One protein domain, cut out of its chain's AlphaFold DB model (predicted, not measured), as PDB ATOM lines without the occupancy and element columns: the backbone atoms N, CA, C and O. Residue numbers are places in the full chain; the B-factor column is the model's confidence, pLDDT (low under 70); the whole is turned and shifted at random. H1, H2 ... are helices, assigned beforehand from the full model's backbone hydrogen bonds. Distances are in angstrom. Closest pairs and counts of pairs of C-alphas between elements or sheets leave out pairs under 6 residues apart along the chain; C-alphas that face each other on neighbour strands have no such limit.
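Overview. This is residues 151 to 292 of the 302 residues of an uncharacterized protein of Pedobacter sp. CJ43 (UniProt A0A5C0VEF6). What is the shape? H1 forms a core on which H2 and the long H4 and H6 pack steeply crossed, H4 and H6 each with a part of its length; the long loop of residues 242 to 273 lies at one end, beyond H5 and the start of H6, and its residues 258 to 263 stick out. What builds it? The 142 printed residues, under half in named elements, are all helix by class, H1 to H6 in order, compact with radius of gyration 15.7 A of the C-alphas, spanning 46 by 33 by 28 A.

Along the chain. Where are the helices? H1 is residues 157 to 167, H2 172 to 178, H3 185 to 189, H4 202 to 221 (29.0 A), H5 238 to 241 and H6 274 to 292 (26.7 A). Which anchors help? C-alpha 157 is at (-43.932, -31.352, -5.587), C-alpha 292 at (-43.210, -20.127, -11.874).

Arrangement. What touches the hub, H1? The closest C-alphas are Gln 162 and Ile 175 of H2, 6.3 A, Ala 159 and Ile 205 of H4, 5.6 A, and Val 160 and Glu 287 of H6, 5.7 A, at steep tilts of 49, 62 and 57 degrees. Are the backbones regular in O i to N i+4? Every pair is within hydrogen-bond range in H1 to H4, 13 of 15 in H6; H5 is too short.

Size, cuts and confidence. Which links are long? H3 to H4, H4 to H5 and H5 to H6. Where is confidence low? Residues 240 to 284 and 287 to 292 are under 70; the printed part has no cut.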
ATOM      1  N   PRO A 151     -45.482 -33.772 -21.900       98.00
ATOM      2  CA  PRO A 151     -44.930 -34.650 -20.873       98.00
ATOM      3  C   PRO A 151     -45.466 -34.312 -19.476       98.00
ATOM      4  O   PRO A 151     -45.762 -33.158 -19.169       98.00
ATOM      5  N   LEU A 152     -45.543 -35.312 -18.602       97.50
ATOM      6  CA  LEU A 152     -45.809 -35.112 -17.176       97.50
ATOM      7  C   LEU A 152     -44.604 -34.450 -16.479       97.50
ATOM      8  O   LEU A 152     -43.462 -34.798 -16.771       97.50
ATOM      9  N   ALA A 153     -44.844 -33.509 -15.559       96.38
ATOM     10  CA  ALA A 153     -43.800 -32.783 -14.830       96.38
ATOM     11  C   ALA A 153     -44.140 -32.694 -13.331       96.38
ATOM     12  O   ALA A 153     -44.947 -31.865 -12.908       96.38
ATOM     13  N   MET A 154     -43.520 -33.561 -12.523       94.25
ATOM     14  CA  MET A 154     -43.831 -33.716 -11.089       94.25
ATOM     15  C   MET A 154     -42.637 -33.546 -10.153       94.25
ATOM     16  O   MET A 154     -42.781 -33.770  -8.954       94.25
ATOM     17  N   VAL A 155     -41.461 -33.202 -10.675       97.12
ATOM     18  CA  VAL A 155     -40.291 -32.974  -9.822       97.12
ATOM     19  C   VAL A 155     -40.582 -31.794  -8.885       97.12
ATOM     20  O   VAL A 155     -41.232 -30.831  -9.295       97.12
ATOM     21  N   GLY A 156     -40.154 -31.879  -7.623       95.56
ATOM     22  CA  GLY A 156     -40.264 -30.785  -6.651       95.56
ATOM     23  C   GLY A 156     -41.661 -30.542  -6.071       95.56
ATOM     24  O   GLY A 156     -41.902 -29.479  -5.497       95.56
ATOM     25  N   GLN A 157     -42.598 -31.488  -6.195       95.31
ATOM     26  CA  GLN A 157     -43.932 -31.352  -5.587       95.31
ATOM     27  C   GLN A 157     -43.901 -31.346  -4.054       95.31
ATOM     28  O   GLN A 157     -44.822 -30.832  -3.422       95.31
ATOM     29  N   GLU A 158     -42.828 -31.846  -3.449       96.06
ATOM     30  CA  GLU A 158     -42.541 -31.727  -2.022       96.06
ATOM     31  C   GLU A 158     -42.590 -30.267  -1.560       96.06
ATOM     32  O   GLU A 158     -43.203 -29.974  -0.537       96.06
ATOM     33  N   ALA A 159     -42.028 -29.337  -2.343       96.38
ATOM     34  CA  ALA A 159     -42.016 -27.913  -2.009       96.38
ATOM     35  C   ALA A 159     -43.428 -27.308  -2.048       96.38
ATOM     36  O   ALA A 159     -43.826 -26.570  -1.145       96.38
ATOM     37  N   VAL A 160     -44.223 -27.676  -3.059       94.19
ATOM     38  CA  VAL A 160     -45.618 -27.225  -3.202       94.19
ATOM     39  C   VAL A 160     -46.460 -27.712  -2.021       94.19
ATOM     40  O   VAL A 160     -47.216 -26.933  -1.432       94.19
ATOM     41  N   TRP A 161     -46.313 -28.980  -1.634       94.25
ATOM     42  CA  TRP A 161     -47.010 -29.541  -0.476       94.25
ATOM     43  C   TRP A 161     -46.526 -28.946   0.843       94.25
ATOM     44  O   TRP A 161     -47.364 -28.585   1.667       94.25
ATOM     45  N   GLN A 162     -45.216 -28.767   1.028       95.25
ATOM     46  CA  GLN A 162     -44.653 -28.106   2.206       95.25
ATOM     47  C   GLN A 162     -45.256 -26.707   2.388       95.25
ATOM     48  O   GLN A 162     -45.784 -26.397   3.457       95.25
ATOM     49  N   ASN A 163     -45.247 -25.876   1.343       92.50
ATOM     50  CA  ASN A 163     -45.802 -24.524   1.411       92.50
ATOM     51  C   ASN A 163     -47.314 -24.535   1.642       92.50
ATOM     52  O   ASN A 163     -47.825 -23.763   2.456       92.50
ATOM     53  N   THR A 164     -48.032 -25.439   0.969       87.56
ATOM     54  CA  THR A 164     -49.479 -25.599   1.146       87.56
ATOM     55  C   THR A 164     -49.812 -25.937   2.599       87.56
ATOM     56  O   THR A 164     -50.663 -25.286   3.200       87.56
ATOM     57  N   LEU A 165     -49.121 -26.908   3.198       88.44
ATOM     58  CA  LEU A 165     -49.372 -27.327   4.576       88.44
ATOM     59  C   LEU A 165     -48.974 -26.256   5.597       88.44
ATOM     60  O   LEU A 165     -49.738 -26.012   6.531       88.44
ATOM     61  N   ARG A 166     -47.862 -25.535   5.387       89.56
ATOM     62  CA  ARG A 166     -47.497 -24.377   6.228       89.56
ATOM     63  C   ARG A 166     -48.594 -23.313   6.235       89.56
ATOM     64  O   ARG A 166     -48.978 -22.838   7.299       89.56
ATOM     65  N   ARG A 167     -49.166 -22.978   5.070       83.56
ATOM     66  CA  ARG A 167     -50.300 -22.032   4.975       83.56
ATOM     67  C   ARG A 167     -51.560 -22.536   5.682       83.56
ATOM     68  O   ARG A 167     -52.391 -21.729   6.091       83.56
ATOM     69  N   LEU A 168     -51.700 -23.851   5.824       80.12
ATOM     70  CA  LEU A 168     -52.788 -24.490   6.560       80.12
ATOM     71  C   LEU A 168     -52.513 -24.621   8.066       80.12
ATOM     72  O   LEU A 168     -53.370 -25.143   8.775       80.12
ATOM     73  N   GLY A 169     -51.371 -24.130   8.556       84.25
ATOM     74  CA  GLY A 169     -51.026 -24.118   9.978       84.25
ATOM     75  C   GLY A 169     -50.361 -25.397  10.487       84.25
ATOM     76  O   GLY A 169     -50.267 -25.571  11.697       84.25
ATOM     77  N   TYR A 170     -49.901 -26.279   9.596       86.56
ATOM     78  CA  TYR A 170     -49.142 -27.464   9.992       86.56
ATOM     79  C   TYR A 170     -47.742 -27.073  10.466       86.56
ATOM     80  O   TYR A 170     -47.084 -26.218   9.867       86.56
ATOM     81  N   THR A 171     -47.274 -27.739  11.518       92.81
ATOM     82  CA  THR A 171     -45.896 -27.614  12.001       92.81
ATOM     83  C   THR A 171     -44.915 -28.293  11.044       92.81
ATOM     84  O   THR A 171     -45.267 -29.232  10.330       92.81
ATOM     85  N   ASP A 172     -43.643 -27.882  11.064       93.25
ATOM     86  CA  ASP A 172     -42.612 -28.530  10.238       93.25
ATOM     87  C   ASP A 172     -42.455 -30.029  10.551       93.25
ATOM     88  O   ASP A 172     -42.085 -30.798   9.665       93.25
ATOM     89  N   SER A 173     -42.754 -30.462  11.783       93.81
ATOM     90  CA  SER A 173     -42.755 -31.886  12.143       93.81
ATOM     91  C   SER A 173     -43.883 -32.636  11.435       93.81
ATOM     92  O   SER A 173     -43.626 -33.648  10.794       93.81
ATOM     93  N   GLU A 174     -45.112 -32.114  11.471       92.25
ATOM     94  CA  GLU A 174     -46.253 -32.754  10.800       92.25
ATOM     95  C   GLU A 174     -46.082 -32.792   9.274       92.25
ATOM     96  O   GLU A 174     -46.549 -33.720   8.618       92.25
ATOM     97  N   ILE A 175     -45.400 -31.799   8.694       94.12
ATOM     98  CA  ILE A 175     -45.086 -31.774   7.259       94.12
ATOM     99  C   ILE A 175     -44.066 -32.855   6.902       94.12
ATOM    100  O   ILE A 175     -44.228 -33.543   5.891       94.12
ATOM    101  N   LYS A 176     -43.021 -33.016   7.722       94.50
ATOM    102  CA  LYS A 176     -41.996 -34.054   7.537       94.50
ATOM    103  C   LYS A 176     -42.586 -35.459   7.584       94.50
ATOM    104  O   LYS A 176     -42.165 -36.298   6.797       94.50
ATOM    105  N   ASP A 177     -43.572 -35.679   8.447       93.25
ATOM    106  CA  ASP A 177     -44.261 -36.967   8.566       93.25
ATOM    107  C   ASP A 177     -45.195 -37.251   7.375       93.25
ATOM    108  O   ASP A 177     -45.524 -38.404   7.105       93.25
ATOM    109  N   PHE A 178     -45.623 -36.218   6.639       93.75
ATOM    110  CA  PHE A 178     -46.496 -36.367   5.473       93.75
ATOM    111  C   PHE A 178     -45.730 -36.635   4.171       93.75
ATOM    112  O   PHE A 178     -46.147 -37.467   3.360       93.75
ATOM    113  N   ILE A 179     -44.632 -35.912   3.939       94.94
ATOM    114  CA  ILE A 179     -43.879 -35.984   2.680       94.94
ATOM    115  C   ILE A 179     -43.132 -37.320   2.590       94.94
ATOM    116  O   ILE A 179     -42.367 -37.687   3.480       94.94
ATOM    117  N   GLY A 180     -43.354 -38.047   1.493       93.75
ATOM    118  CA  GLY A 180     -42.661 -39.304   1.218       93.75
ATOM    119  C   GLY A 180     -41.177 -39.117   0.888       93.75
ATOM    120  O   GLY A 180     -40.715 -38.036   0.529       93.75
ATOM    121  N   GLY A 181     -40.420 -40.206   0.984       95.94
ATOM    122  CA  GLY A 181     -39.037 -40.259   0.528       95.94
ATOM    123  C   GLY A 181     -38.911 -40.141  -0.996       95.94
ATOM    124  O   GLY A 181     -39.854 -40.449  -1.733       95.94
ATOM    125  N   PRO A 182     -37.712 -39.807  -1.506       95.69
ATOM    126  CA  PRO A 182     -37.485 -39.497  -2.921       95.69
ATOM    127  C   PRO A 182     -37.798 -40.667  -3.865       95.69
ATOM    128  O   PRO A 182     -38.207 -40.464  -5.007       95.69
ATOM    129  N   ALA A 183     -37.678 -41.903  -3.374       96.56
ATOM    130  CA  ALA A 183     -38.008 -43.115  -4.117       96.56
ATOM    131  C   ALA A 183     -39.501 -43.495  -4.083       96.56
ATOM    132  O   ALA A 183     -39.869 -44.504  -4.680       96.56
ATOM    133  N   PHE A 184     -40.360 -42.718  -3.408       95.50
ATOM    134  CA  PHE A 184     -41.772 -43.058  -3.186       95.50
ATOM    135  C   PHE A 184     -42.776 -41.954  -3.564       95.50
ATOM    136  O   PHE A 184     -43.990 -42.154  -3.447       95.50
ATOM    137  N   ASN A 185     -42.290 -40.816  -4.073       91.31
ATOM    138  CA  ASN A 185     -43.107 -39.671  -4.488       91.31
ATOM    139  C   ASN A 185     -44.286 -40.002  -5.419       91.31
ATOM    140  O   ASN A 185     -45.355 -39.426  -5.274       91.31
ATOM    141  N   ALA A 186     -44.149 -40.927  -6.362       94.19
ATOM    142  CA  ALA A 186     -45.222 -41.333  -7.263       94.19
ATOM    143  C   ALA A 186     -46.419 -41.910  -6.498       94.19
ATOM    144  O   ALA A 186     -47.549 -41.481  -6.722       94.19
ATOM    145  N   TRP A 187     -46.193 -42.857  -5.581       93.19
ATOM    146  CA  TRP A 187     -47.276 -43.429  -4.770       93.19
ATOM    147  C   TRP A 187     -47.830 -42.431  -3.768       93.19
ATOM    148  O   TRP A 187     -49.040 -42.431  -3.545       93.19
ATOM    149  N   TRP A 188     -46.972 -41.568  -3.222       93.88
ATOM    150  CA  TRP A 188     -47.391 -40.465  -2.366       93.88
ATOM    151  C   TRP A 188     -48.337 -39.505  -3.100       93.88
ATOM    152  O   TRP A 188     -49.462 -39.299  -2.662       93.88
ATOM    153  N   LEU A 189     -47.952 -39.003  -4.277       92.56
ATOM    154  CA  LEU A 189     -48.755 -38.065  -5.071       92.56
ATOM    155  C   LEU A 189     -50.015 -38.690  -5.688       92.56
ATOM    156  O   LEU A 189     -50.895 -37.954  -6.137       92.56
ATOM    157  N   MET A 190     -50.104 -40.023  -5.716       92.44
ATOM    158  CA  MET A 190     -51.321 -40.771  -6.050       92.44
ATOM    159  C   MET A 190     -52.209 -41.055  -4.828       92.44
ATOM    160  O   MET A 190     -53.302 -41.596  -4.985       92.44
ATOM    161  N   GLY A 191     -51.784 -40.684  -3.617       87.38
ATOM    162  CA  GLY A 191     -52.563 -40.866  -2.394       87.38
ATOM    163  C   GLY A 191     -52.546 -42.297  -1.859       87.38
ATOM    164  O   GLY A 191     -53.509 -42.717  -1.229       87.38
ATOM    165  N   ASN A 192     -51.495 -43.073  -2.131       86.56
ATOM    166  CA  ASN A 192     -51.400 -44.466  -1.675       86.56
ATOM    167  C   ASN A 192     -50.634 -44.619  -0.352       86.56
ATOM    168  O   ASN A 192     -50.828 -45.611   0.344       86.56
ATOM    169  N   LEU A 193     -49.754 -43.670  -0.027       89.69
ATOM    170  CA  LEU A 193     -48.919 -43.660   1.179       89.69
ATOM    171  C   LEU A 193     -48.567 -42.223   1.568       89.69
ATOM    172  O   LEU A 193     -48.552 -41.358   0.702       89.69
ATOM    173  N   GLU A 194     -48.215 -41.985   2.827       92.56
ATOM    174  CA  GLU A 194     -47.587 -40.746   3.316       92.56
ATOM    175  C   GLU A 194     -46.340 -41.096   4.147       92.56
ATOM    176  O   GLU A 194     -46.235 -42.216   4.651       92.56
ATOM    177  N   GLY A 195     -45.365 -40.186   4.219       91.94
ATOM    178  CA  GLY A 195     -44.162 -40.282   5.070       91.94
ATOM    179  C   GLY A 195     -43.135 -41.374   4.730       91.94
ATOM    180  O   GLY A 195     -41.974 -41.292   5.131       91.94
ATOM    181  N   TRP A 196     -43.517 -42.411   3.983       93.94
ATOM    182  CA  TRP A 196     -42.675 -43.586   3.758       93.94
ATOM    183  C   TRP A 196     -41.360 -43.256   3.041       93.94
ATOM    184  O   TRP A 196     -41.356 -42.652   1.968       93.94
ATOM    185  N   GLY A 197     -40.239 -43.703   3.616       94.19
ATOM    186  CA  GLY A 197     -38.888 -43.420   3.117       94.19
ATOM    187  C   GLY A 197     -38.390 -41.998   3.406       94.19
ATOM    188  O   GLY A 197     -37.294 -41.654   2.967       94.19
ATOM    189  N   GLY A 198     -39.187 -41.178   4.095       92.00
ATOM    190  CA  GLY A 198     -38.790 -39.880   4.629       92.00
ATOM    191  C   GLY A 198     -38.259 -39.969   6.073       92.00
ATOM    192  O   GLY A 198     -38.030 -41.070   6.582       92.00
ATOM    193  N   PRO A 199     -38.074 -38.820   6.747       95.50
ATOM    194  CA  PRO A 199     -38.236 -37.472   6.203       95.50
ATOM    195  C   PRO A 199     -37.094 -37.106   5.247       95.50
ATOM    196  O   PRO A 199     -35.953 -37.533   5.422       95.50
ATOM    197  N   VAL A 200     -37.386 -36.275   4.248       95.81
ATOM    198  CA  VAL A 200     -36.353 -35.701   3.372       95.81
ATOM    199  C   VAL A 200     -35.736 -34.443   4.003       95.81
ATOM    200  O   VAL A 200     -36.440 -33.697   4.693       95.81
ATOM    201  N   PRO A 201     -34.430 -34.174   3.806       96.88
ATOM    202  CA  PRO A 201     -33.820 -32.933   4.276       96.88
ATOM    203  C   PRO A 201     -34.367 -31.728   3.494       96.88
ATOM    204  O   PRO A 201     -34.741 -31.857   2.330       96.88
ATOM    205  N   GLN A 202     -34.367 -30.535   4.100       97.56
ATOM    206  CA  GLN A 202     -34.831 -29.314   3.421       97.56
ATOM    207  C   GLN A 202     -34.037 -29.031   2.133       97.56
ATOM    208  O   GLN A 202     -34.631 -28.639   1.136       97.56
ATOM    209  N   SER A 203     -32.731 -29.328   2.122       97.88
ATOM    210  CA  SER A 203     -31.889 -29.182   0.928       97.88
ATOM    211  C   SER A 203     -32.416 -29.978  -0.267       97.88
ATOM    212  O   SER A 203     -32.403 -29.472  -1.380       97.88
ATOM    213  N   TRP A 204     -32.956 -31.182  -0.043       97.31
ATOM    214  CA  TRP A 204     -33.574 -31.975  -1.106       97.31
ATOM    215  C   TRP A 204     -34.789 -31.257  -1.700       97.31
ATOM    216  O   TRP A 204     -34.907 -31.149  -2.916       97.31
ATOM    217  N   ILE A 205     -35.681 -30.741  -0.849       98.00
ATOM    218  CA  ILE A 205     -36.893 -30.032  -1.286       98.00
ATOM    219  C   ILE A 205     -36.520 -28.808  -2.131       98.00
ATOM    220  O   ILE A 205     -37.089 -28.601  -3.207       98.00
ATOM    221  N   ASP A 206     -35.535 -28.037  -1.670       98.00
ATOM    222  CA  ASP A 206     -35.063 -26.832  -2.352       98.00
ATOM    223  C   ASP A 206     -34.408 -27.177  -3.705       98.00
ATOM    224  O   ASP A 206     -34.730 -26.579  -4.734       98.00
ATOM    225  N   GLU A 207     -33.546 -28.199  -3.740       97.88
ATOM    226  CA  GLU A 207     -32.881 -28.669  -4.961       97.88
ATOM    227  C   GLU A 207     -33.874 -29.210  -6.000       97.88
ATOM    228  O   GLU A 207     -33.758 -28.891  -7.187       97.88
ATOM    229  N   GLN A 208     -34.874 -29.994  -5.582       97.94
ATOM    230  CA  GLN A 208     -35.898 -30.516  -6.491       97.94
ATOM    231  C   GLN A 208     -36.788 -29.394  -7.048       97.94
ATOM    232  O   GLN A 208     -37.170 -29.440  -8.222       97.94
ATOM    233  N   ALA A 209     -37.086 -28.359  -6.257       97.50
ATOM    234  CA  ALA A 209     -37.819 -27.187  -6.735       97.50
ATOM    235  C   ALA A 209     -37.033 -26.426  -7.818       97.50
ATOM    236  O   ALA A 209     -37.596 -26.069  -8.859       97.50
ATOM    237  N   GLU A 210     -35.727 -26.219  -7.626       98.12
ATOM    238  CA  GLU A 210     -34.864 -25.593  -8.637       98.12
ATOM    239  C   GLU A 210     -34.691 -26.468  -9.885       98.12
ATOM    240  O   GLU A 210     -34.740 -25.970 -11.017       98.12
ATOM    241  N   LEU A 211     -34.554 -27.785  -9.713       98.50
ATOM    242  CA  LEU A 211     -34.495 -28.731 -10.824       98.50
ATOM    243  C   LEU A 211     -35.773 -28.671 -11.673       98.50
ATOM    244  O   LEU A 211     -35.697 -28.578 -12.900       98.50
ATOM    245  N   GLN A 212     -36.945 -28.646 -11.038       97.62
ATOM    246  CA  GLN A 212     -38.223 -28.555 -11.739       97.62
ATOM    247  C   GLN A 212     -38.356 -27.264 -12.553       97.62
ATOM    248  O   GLN A 212     -38.872 -27.299 -13.673       97.62
ATOM    249  N   LYS A 213     -37.861 -26.128 -12.044       97.00
ATOM    250  CA  LYS A 213     -37.838 -24.868 -12.807       97.00
ATOM    251  C   LYS A 213     -37.032 -25.024 -14.096       97.00
ATOM    252  O   LYS A 213     -37.522 -24.656 -15.164       97.00
ATOM    253  N   LYS A 214     -35.844 -25.639 -14.028       98.31
ATOM    254  CA  LYS A 214     -35.019 -25.921 -15.218       98.31
ATOM    255  C   LYS A 214     -35.741 -26.845 -16.206       98.31
ATOM    256  O   LYS A 214     -35.782 -26.543 -17.400       98.31
ATOM    257  N   ILE A 215     -36.359 -27.924 -15.714       98.44
ATOM    258  CA  ILE A 215     -37.119 -28.891 -16.528       98.44
ATOM    259  C   ILE A 215     -38.259 -28.194 -17.276       98.44
ATOM    260  O   ILE A 215     -38.345 -28.280 -18.503       98.44
ATOM    261  N   VAL A 216     -39.114 -27.467 -16.556       97.38
ATOM    262  CA  VAL A 216     -40.294 -26.806 -17.125       97.38
ATOM    263  C   VAL A 216     -39.902 -25.702 -18.105       97.38
ATOM    264  O   VAL A 216     -40.526 -25.590 -19.163       97.38
ATOM    265  N   ASN A 217     -38.867 -24.917 -17.798       96.88
ATOM    266  CA  ASN A 217     -38.375 -23.880 -18.707       96.88
ATOM    267  C   ASN A 217     -37.887 -24.495 -20.019       96.88
ATOM    268  O   ASN A 217     -38.324 -24.080 -21.089       96.88
ATOM    269  N   ARG A 218     -37.080 -25.560 -19.952       97.75
ATOM    270  CA  ARG A 218     -36.576 -26.248 -21.145       97.75
ATOM    271  C   ARG A 218     -37.688 -26.899 -21.972       97.75
ATOM    272  O   ARG A 218     -37.655 -26.824 -23.200       97.75
ATOM    273  N   MET A 219     -38.677 -27.512 -21.320       98.06
ATOM    274  CA  MET A 219     -39.865 -28.056 -21.986       98.06
ATOM    275  C   MET A 219     -40.612 -26.961 -22.763       98.06
ATOM    276  O   MET A 219     -40.909 -27.144 -23.944       98.06
ATOM    277  N   ARG A 220     -40.866 -25.804 -22.137       96.56
ATOM    278  CA  ARG A 220     -41.550 -24.662 -22.774       96.56
ATOM    279  C   ARG A 220     -40.739 -24.044 -23.906       96.56
ATOM    280  O   ARG A 220     -41.302 -23.763 -24.958       96.56
ATOM    281  N   ASP A 221     -39.433 -23.902 -23.717       96.06
ATOM    282  CA  ASP A 221     -38.496 -23.427 -24.737       96.06
ATOM    283  C   ASP A 221     -38.552 -24.275 -26.016       96.06
ATOM    284  O   ASP A 221     -38.440 -23.760 -27.129       96.06
ATOM    285  N   LEU A 222     -38.767 -25.586 -25.878       97.12
ATOM    286  CA  LEU A 222     -38.967 -26.498 -27.005       97.12
ATOM    287  C   LEU A 222     -40.413 -26.544 -27.519       97.12
ATOM    288  O   LEU A 222     -40.668 -27.232 -28.499       97.12
ATOM    289  N   GLY A 223     -41.348 -25.812 -26.915       94.81
ATOM    290  CA  GLY A 223     -42.757 -25.779 -27.316       94.81
ATOM    291  C   GLY A 223     -43.629 -26.873 -26.690       94.81
ATOM    292  O   GLY A 223     -44.755 -27.084 -27.138       94.81
ATOM    293  N   MET A 224     -43.143 -27.574 -25.662       97.69
ATOM    294  CA  MET A 224     -43.932 -28.558 -24.920       97.69
ATOM    295  C   MET A 224     -44.857 -27.890 -23.891       97.69
ATOM    296  O   MET A 224     -44.572 -26.822 -23.345       97.69
ATOM    297  N   LYS A 225     -45.956 -28.576 -23.571       96.88
ATOM    298  CA  LYS A 225     -46.966 -28.208 -22.577       96.88
ATOM    299  C   LYS A 225     -46.897 -29.191 -21.398       96.88
ATOM    300  O   LYS A 225     -47.583 -30.212 -21.432       96.88
ATOM    301  N   PRO A 226     -46.060 -28.937 -20.378       96.75
ATOM    302  CA  PRO A 226     -45.916 -29.859 -19.257       96.75
ATOM    303  C   PRO A 226     -47.220 -30.008 -18.467       96.75
ATOM    304  O   PRO A 226     -47.873 -29.013 -18.137       96.75
ATOM    305  N   ILE A 227     -47.576 -31.248 -18.134       96.12
ATOM    306  CA  ILE A 227     -48.713 -31.567 -17.268       96.12
ATOM    307  C   ILE A 227     -48.253 -31.437 -15.821       96.12
ATOM    308  O   ILE A 227     -47.391 -32.183 -15.362       96.12
ATOM    309  N   MET A 228     -48.855 -30.493 -15.108       91.00
ATOM    310  CA  MET A 228     -48.617 -30.265 -13.687       91.00
ATOM    311  C   MET A 228     -49.683 -30.993 -12.854       91.00
ATOM    312  O   MET A 228     -50.787 -31.254 -13.336       91.00
ATOM    313  N   GLN A 229     -49.375 -31.316 -11.597       86.81
ATOM    314  CA  GLN A 229     -50.331 -31.982 -10.707       86.81
ATOM    315  C   GLN A 229     -51.517 -31.065 -10.393       86.81
ATOM    316  O   GLN A 229     -51.320 -29.929  -9.973       86.81
ATOM    317  N   GLY A 230     -52.737 -31.578 -10.526       86.62
ATOM    318  CA  GLY A 230     -53.930 -30.933  -9.985       86.62
ATOM    319  C   GLY A 230     -54.219 -31.391  -8.555       86.62
ATOM    320  O   GLY A 230     -53.923 -32.525  -8.182       86.62
ATOM    321  N   PHE A 231     -54.861 -30.536  -7.762       82.81
ATOM    322  CA  PHE A 231     -55.358 -30.930  -6.444       82.81
ATOM    323  C   PHE A 231     -56.659 -31.739  -6.567       82.81
ATOM    324  O   PHE A 231     -57.670 -31.216  -7.040       82.81
ATOM    325  N   TYR A 232     -56.642 -32.995  -6.114       82.19
ATOM    326  CA  TYR A 232     -57.786 -33.920  -6.185       82.19
ATOM    327  C   TYR A 232     -58.432 -34.229  -4.821       82.19
ATOM    328  O   TYR A 232     -59.325 -35.069  -4.745       82.19
ATOM    329  N   GLY A 233     -58.017 -33.542  -3.749       79.44
ATOM    330  CA  GLY A 233     -58.572 -33.726  -2.402       79.44
ATOM    331  C   GLY A 233     -57.720 -34.565  -1.447       79.44
ATOM    332  O   GLY A 233     -58.212 -34.906  -0.374       79.44
ATOM    333  N   MET A 234     -56.468 -34.877  -1.808       83.06
ATOM    334  CA  MET A 234     -55.498 -35.488  -0.893       83.06
ATOM    335  C   MET A 234     -55.225 -34.574   0.307       83.06
ATOM    336  O   MET A 234     -55.047 -33.367   0.146       83.06
ATOM    337  N   VAL A 235     -55.183 -35.157   1.503       82.38
ATOM    338  CA  VAL A 235     -54.888 -34.471   2.766       82.38
ATOM    339  C   VAL A 235     -54.060 -35.382   3.682       82.38
ATOM    340  O   VAL A 235     -54.212 -36.600   3.572       82.38
ATOM    341  N   PRO A 236     -53.223 -34.835   4.586       87.12
ATOM    342  CA  PRO A 236     -52.513 -35.640   5.582       87.12
ATOM    343  C   PRO A 236     -53.468 -36.360   6.533       87.12
ATOM    344  O   PRO A 236     -54.511 -35.807   6.901       87.12
ATOM    345  N   ASN A 237     -53.093 -37.539   7.029       81.94
ATOM    346  CA  ASN A 237     -53.914 -38.241   8.024       81.94
ATOM    347  C   ASN A 237     -54.018 -37.493   9.359       81.94
ATOM    348  O   ASN A 237     -55.020 -37.615  10.069       81.94
ATOM    349  N   SER A 238     -53.016 -36.680   9.697       81.38
ATOM    350  CA  SER A 238     -53.042 -35.804  10.874       81.38
ATOM    351  C   SER A 238     -54.169 -34.768  10.825       81.38
ATOM    352  O   SER A 238     -54.630 -34.342  11.885       81.38
ATOM    353  N   LEU A 239     -54.726 -34.462   9.642       74.44
ATOM    354  CA  LEU A 239     -55.925 -33.628   9.522       74.44
ATOM    355  C   LEU A 239     -57.073 -34.172  10.382       74.44
ATOM    356  O   LEU A 239     -57.786 -33.387  10.998       74.44
ATOM    357  N   ILE A 240     -57.230 -35.501  10.467       62.50
ATOM    358  CA  ILE A 240     -58.313 -36.136  11.236       62.50
ATOM    359  C   ILE A 240     -58.160 -35.875  12.736       62.50
ATOM    360  O   ILE A 240     -59.153 -35.659  13.428       62.50
ATOM    361  N   LYS A 241     -56.922 -35.827  13.236       57.97
ATOM    362  CA  LYS A 241     -56.629 -35.513  14.642       57.97
ATOM    363  C   LYS A 241     -56.896 -34.036  14.957       57.97
ATOM    364  O   LYS A 241     -57.353 -33.714  16.049       57.97
ATOM    365  N   ASN A 242     -56.702 -33.162  13.969       54.91
ATOM    366  CA  ASN A 242     -56.891 -31.715  14.083       54.91
ATOM    367  C   ASN A 242     -58.302 -31.242  13.661       54.91
ATOM    368  O   ASN A 242     -58.571 -30.037  13.649       54.91
ATOM    369  N   ILE A 243     -59.239 -32.162  13.375       55.94
ATOM    370  CA  ILE A 243     -60.631 -31.852  12.988       55.94
ATOM    371  C   ILE A 243     -61.329 -30.951  14.003       55.94
ATOM    372  O   ILE A 243     -62.130 -30.122  13.605       55.94
ATOM    373  N   HIS A 244     -61.036 -31.032  15.301       50.44
ATOM    374  CA  HIS A 244     -61.712 -30.175  16.285       50.44
ATOM    375  C   HIS A 244     -61.448 -28.670  16.074       50.44
ATOM    376  O   HIS A 244     -62.261 -27.846  16.493       50.44
ATOM    377  N   GLN A 245     -60.369 -28.300  15.375       49.66
ATOM    378  CA  GLN A 245     -60.087 -26.916  14.974       49.66
ATOM    379  C   GLN A 245     -60.795 -26.515  13.665       49.66
ATOM    380  O   GLN A 245     -60.962 -25.330  13.370       49.66
ATOM    381  N   LEU A 246     -61.261 -27.490  12.884       49.22
ATOM    382  CA  LEU A 246     -61.952 -27.312  11.612       49.22
ATOM    383  C   LEU A 246     -63.429 -27.673  11.814       49.22
ATOM    384  O   LEU A 246     -63.758 -28.838  11.931       49.22
ATOM    385  N   LYS A 247     -64.342 -26.693  11.849       42.75
ATOM    386  CA  LYS A 247     -65.794 -26.882  12.101       42.75
ATOM    387  C   LYS A 247     -66.529 -27.764  11.058       42.75
ATOM    388  O   LYS A 247     -67.448 -27.282  10.399       42.75
ATOM    389  N   TYR A 248     -66.139 -29.019  10.850       45.44
ATOM    390  CA  TYR A 248     -66.538 -29.828   9.701       45.44
ATOM    391  C   TYR A 248     -66.474 -31.343   9.982       45.44
ATOM    392  O   TYR A 248     -65.544 -31.834  10.612       45.44
ATOM    393  N   THR A 249     -67.451 -32.093   9.457       36.78
ATOM    394  CA  THR A 249     -67.593 -33.556   9.611       36.78
ATOM    395  C   THR A 249     -67.025 -34.301   8.399       36.78
ATOM    396  O   THR A 249     -67.498 -34.075   7.288       36.78
ATOM    397  N   ILE A 250     -66.058 -35.211   8.582       42.16
ATOM    398  CA  ILE A 250     -65.454 -36.020   7.501       42.16
ATOM    399  C   ILE A 250     -66.181 -37.369   7.331       42.16
ATOM    400  O   ILE A 250     -66.467 -38.050   8.309       42.16
ATOM    401  N   LEU A 251     -66.431 -37.775   6.077       34.12
ATOM    402  CA  LEU A 251     -66.817 -39.138   5.682       34.12
ATOM    403  C   LEU A 251     -65.639 -39.795   4.951       34.12
ATOM    404  O   LEU A 251     -65.190 -39.279   3.926       34.12
ATOM    405  N   VAL A 252     -65.158 -40.916   5.488       37.19
ATOM    406  CA  VAL A 252     -64.009 -41.679   4.983       37.19
ATOM    407  C   VAL A 252     -64.491 -42.759   4.014       37.19
ATOM    408  O   VAL A 252     -65.267 -43.627   4.405       37.19
ATOM    409  N   TYR A 253     -63.996 -42.747   2.776       35.00
ATOM    410  CA  TYR A 253     -64.085 -43.888   1.856       35.00
ATOM    411  C   TYR A 253     -62.705 -44.152   1.248       35.00
ATOM    412  O   TYR A 253     -62.073 -43.236   0.727       35.00
ATOM    413  N   GLY A 254     -62.242 -45.402   1.317       37.88
ATOM    414  CA  GLY A 254     -60.993 -45.857   0.705       37.88
ATOM    415  C   GLY A 254     -61.250 -47.015  -0.256       37.88
ATOM    416  O   GLY A 254     -61.990 -47.941   0.076       37.88
ATOM    417  N   VAL A 255     -60.637 -46.973  -1.440       33.34
ATOM    418  CA  VAL A 255     -60.570 -48.126  -2.349       33.34
ATOM    419  C   VAL A 255     -59.412 -49.010  -1.892       33.34
ATOM    420  O   VAL A 255     -58.278 -48.556  -1.774       33.34
ATOM    421  N   VAL A 256     -59.716 -50.268  -1.579       32.56
ATOM    422  CA  VAL A 256     -58.756 -51.263  -1.095       32.56
ATOM    423  C   VAL A 256     -58.058 -51.909  -2.294       32.56
ATOM    424  O   VAL A 256     -58.685 -52.661  -3.032       32.56
ATOM    425  N   LEU A 257     -56.755 -51.673  -2.459       36.12
ATOM    426  CA  LEU A 257     -55.874 -52.595  -3.184       36.12
ATOM    427  C   LEU A 257     -55.298 -53.578  -2.156       36.12
ATOM    428  O   LEU A 257     -54.450 -53.254  -1.323       36.12
ATOM    429  N   SER A 258     -55.869 -54.775  -2.150       37.31
ATOM    430  CA  SER A 258     -55.712 -55.806  -1.129       37.31
ATOM    431  C   SER A 258     -54.393 -56.576  -1.246       37.31
ATOM    432  O   SER A 258     -54.413 -57.667  -1.794       37.31
ATOM    433  N   VAL A 259     -53.284 -56.054  -0.694       35.34
ATOM    434  CA  VAL A 259     -52.157 -56.873  -0.158       35.34
ATOM    435  C   VAL A 259     -51.381 -56.170   0.985       35.34
ATOM    436  O   VAL A 259     -50.774 -56.831   1.816       35.34
ATOM    437  N   LEU A 260     -51.437 -54.843   1.138       38.03
ATOM    438  CA  LEU A 260     -50.594 -54.097   2.104       38.03
ATOM    439  C   LEU A 260     -51.239 -53.847   3.485       38.03
ATOM    440  O   LEU A 260     -50.999 -52.828   4.126       38.03
ATOM    441  N   ARG A 261     -52.082 -54.764   3.972       33.94
ATOM    442  CA  ARG A 261     -52.964 -54.491   5.126       33.94
ATOM    443  C   ARG A 261     -52.340 -54.686   6.517       33.94
ATOM    444  O   ARG A 261     -53.050 -54.521   7.500       33.94
ATOM    445  N   CYS A 262     -51.056 -55.027   6.639       31.06
ATOM    446  CA  CYS A 262     -50.486 -55.359   7.955       31.06
ATOM    447  C   CYS A 262     -49.673 -54.228   8.620       31.06
ATOM    448  O   CYS A 262     -49.549 -54.240   9.840       31.06
ATOM    449  N   CYS A 263     -49.173 -53.220   7.886       38.31
ATOM    450  CA  CYS A 263     -48.289 -52.196   8.482       38.31
ATOM    451  C   CYS A 263     -48.384 -50.762   7.912       38.31
ATOM    452  O   CYS A 263     -47.619 -49.911   8.353       38.31
ATOM    453  N   TYR A 264     -49.267 -50.453   6.952       48.50
ATOM    454  CA  TYR A 264     -49.147 -49.211   6.165       48.50
ATOM    455  C   TYR A 264     -50.315 -48.227   6.364       48.50
ATOM    456  O   TYR A 264     -51.484 -48.613   6.308       48.50
ATOM    457  N   GLN A 265     -49.983 -46.949   6.597       47.31
ATOM    458  CA  GLN A 265     -50.927 -45.840   6.784       47.31
ATOM    459  C   GLN A 265     -51.593 -45.442   5.460       47.31
ATOM    460  O   GLN A 265     -50.945 -45.031   4.502       47.31
ATOM    461  N   GLN A 266     -52.915 -45.579   5.432       47.03
ATOM    462  CA  GLN A 266     -53.795 -45.228   4.323       47.03
ATOM    463  C   GLN A 266     -53.992 -43.708   4.260       47.03
ATOM    464  O   GLN A 266     -54.287 -43.112   5.290       47.03
ATOM    465  N   ILE A 267     -53.888 -43.079   3.084       48.88
ATOM    466  CA  ILE A 267     -54.327 -41.684   2.902       48.88
ATOM    467  C   ILE A 267     -55.852 -41.650   2.767       48.88
ATOM    468  O   ILE A 267     -56.459 -42.465   2.067       48.88
ATOM    469  N   HIS A 268     -56.481 -40.693   3.447       52.66
ATOM    470  CA  HIS A 268     -57.933 -40.542   3.477       52.66
ATOM    471  C   HIS A 268     -58.428 -39.607   2.361       52.66
ATOM    472  O   HIS A 268     -57.873 -38.534   2.133       52.66
ATOM    473  N   PHE A 269     -59.516 -39.994   1.685       46.97
ATOM    474  CA  PHE A 269     -60.179 -39.176   0.664       46.97
ATOM    475  C   PHE A 269     -61.380 -38.419   1.246       46.97
ATOM    476  O   PHE A 269     -62.226 -38.992   1.933       46.97
ATOM    477  N   LEU A 270     -61.499 -37.131   0.911       46.25
ATOM    478  CA  LEU A 270     -62.643 -36.287   1.265       46.25
ATOM    479  C   LEU A 270     -63.724 -36.343   0.170       46.25
ATOM    480  O   LEU A 270     -63.706 -35.552  -0.769       46.25
ATOM    481  N   VAL A 271     -64.706 -37.241   0.297       39.53
ATOM    482  CA  VAL A 271     -65.757 -37.430  -0.734       39.53
ATOM    483  C   VAL A 271     -66.853 -36.343  -0.713       39.53
ATOM    484  O   VAL A 271     -67.600 -36.193  -1.676       39.53
ATOM    485  N   LYS A 272     -66.941 -35.497   0.326       36.91
ATOM    486  CA  LYS A 272     -67.930 -34.396   0.389       36.91
ATOM    487  C   LYS A 272     -67.370 -33.100   0.979       36.91
ATOM    488  O   LYS A 272     -67.809 -32.664   2.034       36.91
ATOM    489  N   PHE A 273     -66.440 -32.434   0.289       47.78
ATOM    490  CA  PHE A 273     -65.986 -31.095   0.702       47.78
ATOM    491  C   PHE A 273     -65.713 -30.137  -0.458       47.78
ATOM    492  O   PHE A 273     -64.592 -29.689  -0.672       47.78
ATOM    493  N   GLN A 274     -66.762 -29.722  -1.170       41.41
ATOM    494  CA  GLN A 274     -66.634 -28.724  -2.239       41.41
ATOM    495  C   GLN A 274     -66.004 -27.406  -1.742       41.41
ATOM    496  O   GLN A 274     -65.165 -26.842  -2.431       41.41
ATOM    497  N   LYS A 275     -66.317 -26.929  -0.525       42.28
ATOM    498  CA  LYS A 275     -65.788 -25.644  -0.013       42.28
ATOM    499  C   LYS A 275     -64.324 -25.698   0.456       42.28
ATOM    500  O   LYS A 275     -63.575 -24.775   0.147       42.28
ATOM    501  N   PHE A 276     -63.898 -26.756   1.153       51.16
ATOM    502  CA  PHE A 276     -62.493 -26.925   1.570       51.16
ATOM    503  C   PHE A 276     -61.602 -27.226   0.361       51.16
ATOM    504  O   PHE A 276     -60.571 -26.582   0.188       51.16
ATOM    505  N   ILE A 277     -62.049 -28.116  -0.536       51.84
ATOM    506  CA  ILE A 277     -61.338 -28.411  -1.784       51.84
ATOM    507  C   ILE A 277     -61.209 -27.146  -2.631       51.84
ATOM    508  O   ILE A 277     -60.120 -26.869  -3.106       51.84
ATOM    509  N   MET A 278     -62.255 -26.327  -2.777       49.88
ATOM    510  CA  MET A 278     -62.171 -25.085  -3.561       49.88
ATOM    511  C   MET A 278     -61.258 -24.027  -2.923       49.88
ATOM    512  O   MET A 278     -60.493 -23.386  -3.642       49.88
ATOM    513  N   LYS A 279     -61.291 -23.861  -1.590       55.44
ATOM    514  CA  LYS A 279     -60.421 -22.905  -0.880       55.44
ATOM    515  C   LYS A 279     -58.944 -23.309  -0.968       55.44
ATOM    516  O   LYS A 279     -58.097 -22.461  -1.229       55.44
ATOM    517  N   ASN A 280     -58.648 -24.599  -0.827       57.06
ATOM    518  CA  ASN A 280     -57.273 -25.106  -0.816       57.06
ATOM    519  C   ASN A 280     -56.739 -25.432  -2.209       57.06
ATOM    520  O   ASN A 280     -55.539 -25.331  -2.427       57.06
ATOM    521  N   LYS A 281     -57.614 -25.714  -3.182       58.03
ATOM    522  CA  LYS A 281     -57.252 -25.763  -4.603       58.03
ATOM    523  C   LYS A 281     -56.649 -24.439  -5.037       58.03
ATOM    524  O   LYS A 281     -55.652 -24.458  -5.740       58.03
ATOM    525  N   LYS A 282     -57.211 -23.302  -4.606       61.94
ATOM    526  CA  LYS A 282     -56.624 -21.993  -4.910       61.94
ATOM    527  C   LYS A 282     -55.205 -21.888  -4.342       61.94
ATOM    528  O   LYS A 282     -54.295 -21.670  -5.123       61.94
ATOM    529  N   SER A 283     -55.004 -22.182  -3.054       61.00
ATOM    530  CA  SER A 283     -53.670 -22.143  -2.430       61.00
ATOM    531  C   SER A 283     -52.663 -23.104  -3.078       61.00
ATOM    532  O   SER A 283     -51.532 -22.713  -3.329       61.00
ATOM    533  N   PHE A 284     -53.055 -24.348  -3.368       69.62
ATOM    534  CA  PHE A 284     -52.174 -25.346  -3.987       69.62
ATOM    535  C   PHE A 284     -51.806 -24.963  -5.427       69.62
ATOM    536  O   PHE A 284     -50.647 -25.032  -5.829       69.62
ATOM    537  N   MET A 285     -52.796 -24.525  -6.213       72.88
ATOM    538  CA  MET A 285     -52.560 -24.077  -7.585       72.88
ATOM    539  C   MET A 285     -51.758 -22.769  -7.619       72.88
ATOM    540  O   MET A 285     -50.933 -22.607  -8.511       72.88
ATOM    541  N   GLU A 286     -51.960 -21.861  -6.659       70.50
ATOM    542  CA  GLU A 286     -51.157 -20.645  -6.492       70.50
ATOM    543  C   GLU A 286     -49.706 -20.981  -6.175       70.50
ATOM    544  O   GLU A 286     -48.839 -20.445  -6.841       70.50
ATOM    545  N   GLU A 287     -49.407 -21.920  -5.275       68.75
ATOM    546  CA  GLU A 287     -48.022 -22.364  -5.043       68.75
ATOM    547  C   GLU A 287     -47.372 -22.925  -6.308       68.75
ATOM    548  O   GLU A 287     -46.239 -22.588  -6.661       68.75
ATOM    549  N   GLN A 288     -48.124 -23.729  -7.054       60.47
ATOM    550  CA  GLN A 288     -47.670 -24.275  -8.324       60.47
ATOM    551  C   GLN A 288     -47.456 -23.194  -9.403       60.47
ATOM    552  O   GLN A 288     -46.738 -23.435 -10.378       60.47
ATOM    553  N   ILE A 289     -48.069 -22.012  -9.257       57.59
ATOM    554  CA  ILE A 289     -47.899 -20.846 -10.136       57.59
ATOM    555  C   ILE A 289     -46.811 -19.896  -9.615       57.59
ATOM    556  O   ILE A 289     -45.993 -19.453 -10.403       57.59
ATOM    557  N   ILE A 290     -46.717 -19.642  -8.313       43.59
ATOM    558  CA  ILE A 290     -45.726 -18.757  -7.681       43.59
ATOM    559  C   ILE A 290     -44.318 -19.342  -7.831       43.59
ATOM    560  O   ILE A 290     -43.366 -18.618  -8.123       43.59
ATOM    561  N   THR A 291     -44.188 -20.671  -7.797       44.94
ATOM    562  CA  THR A 291     -42.938 -21.351  -8.174       44.94
ATOM    563  C   THR A 291     -42.538 -21.071  -9.642       44.94
ATOM    564  O   THR A 291     -41.368 -21.219  -9.991       44.94
ATOM    565  N   LYS A 292     -43.471 -20.613 -10.501       39.25
ATOM    566  CA  LYS A 292     -43.210 -20.127 -11.874       39.25
ATOM    567  C   LYS A 292     -42.795 -18.649 -11.944       39.25
ATOM    568  O   LYS A 292     -42.138 -18.295 -12.915       39.25
TER     569      LYS A 292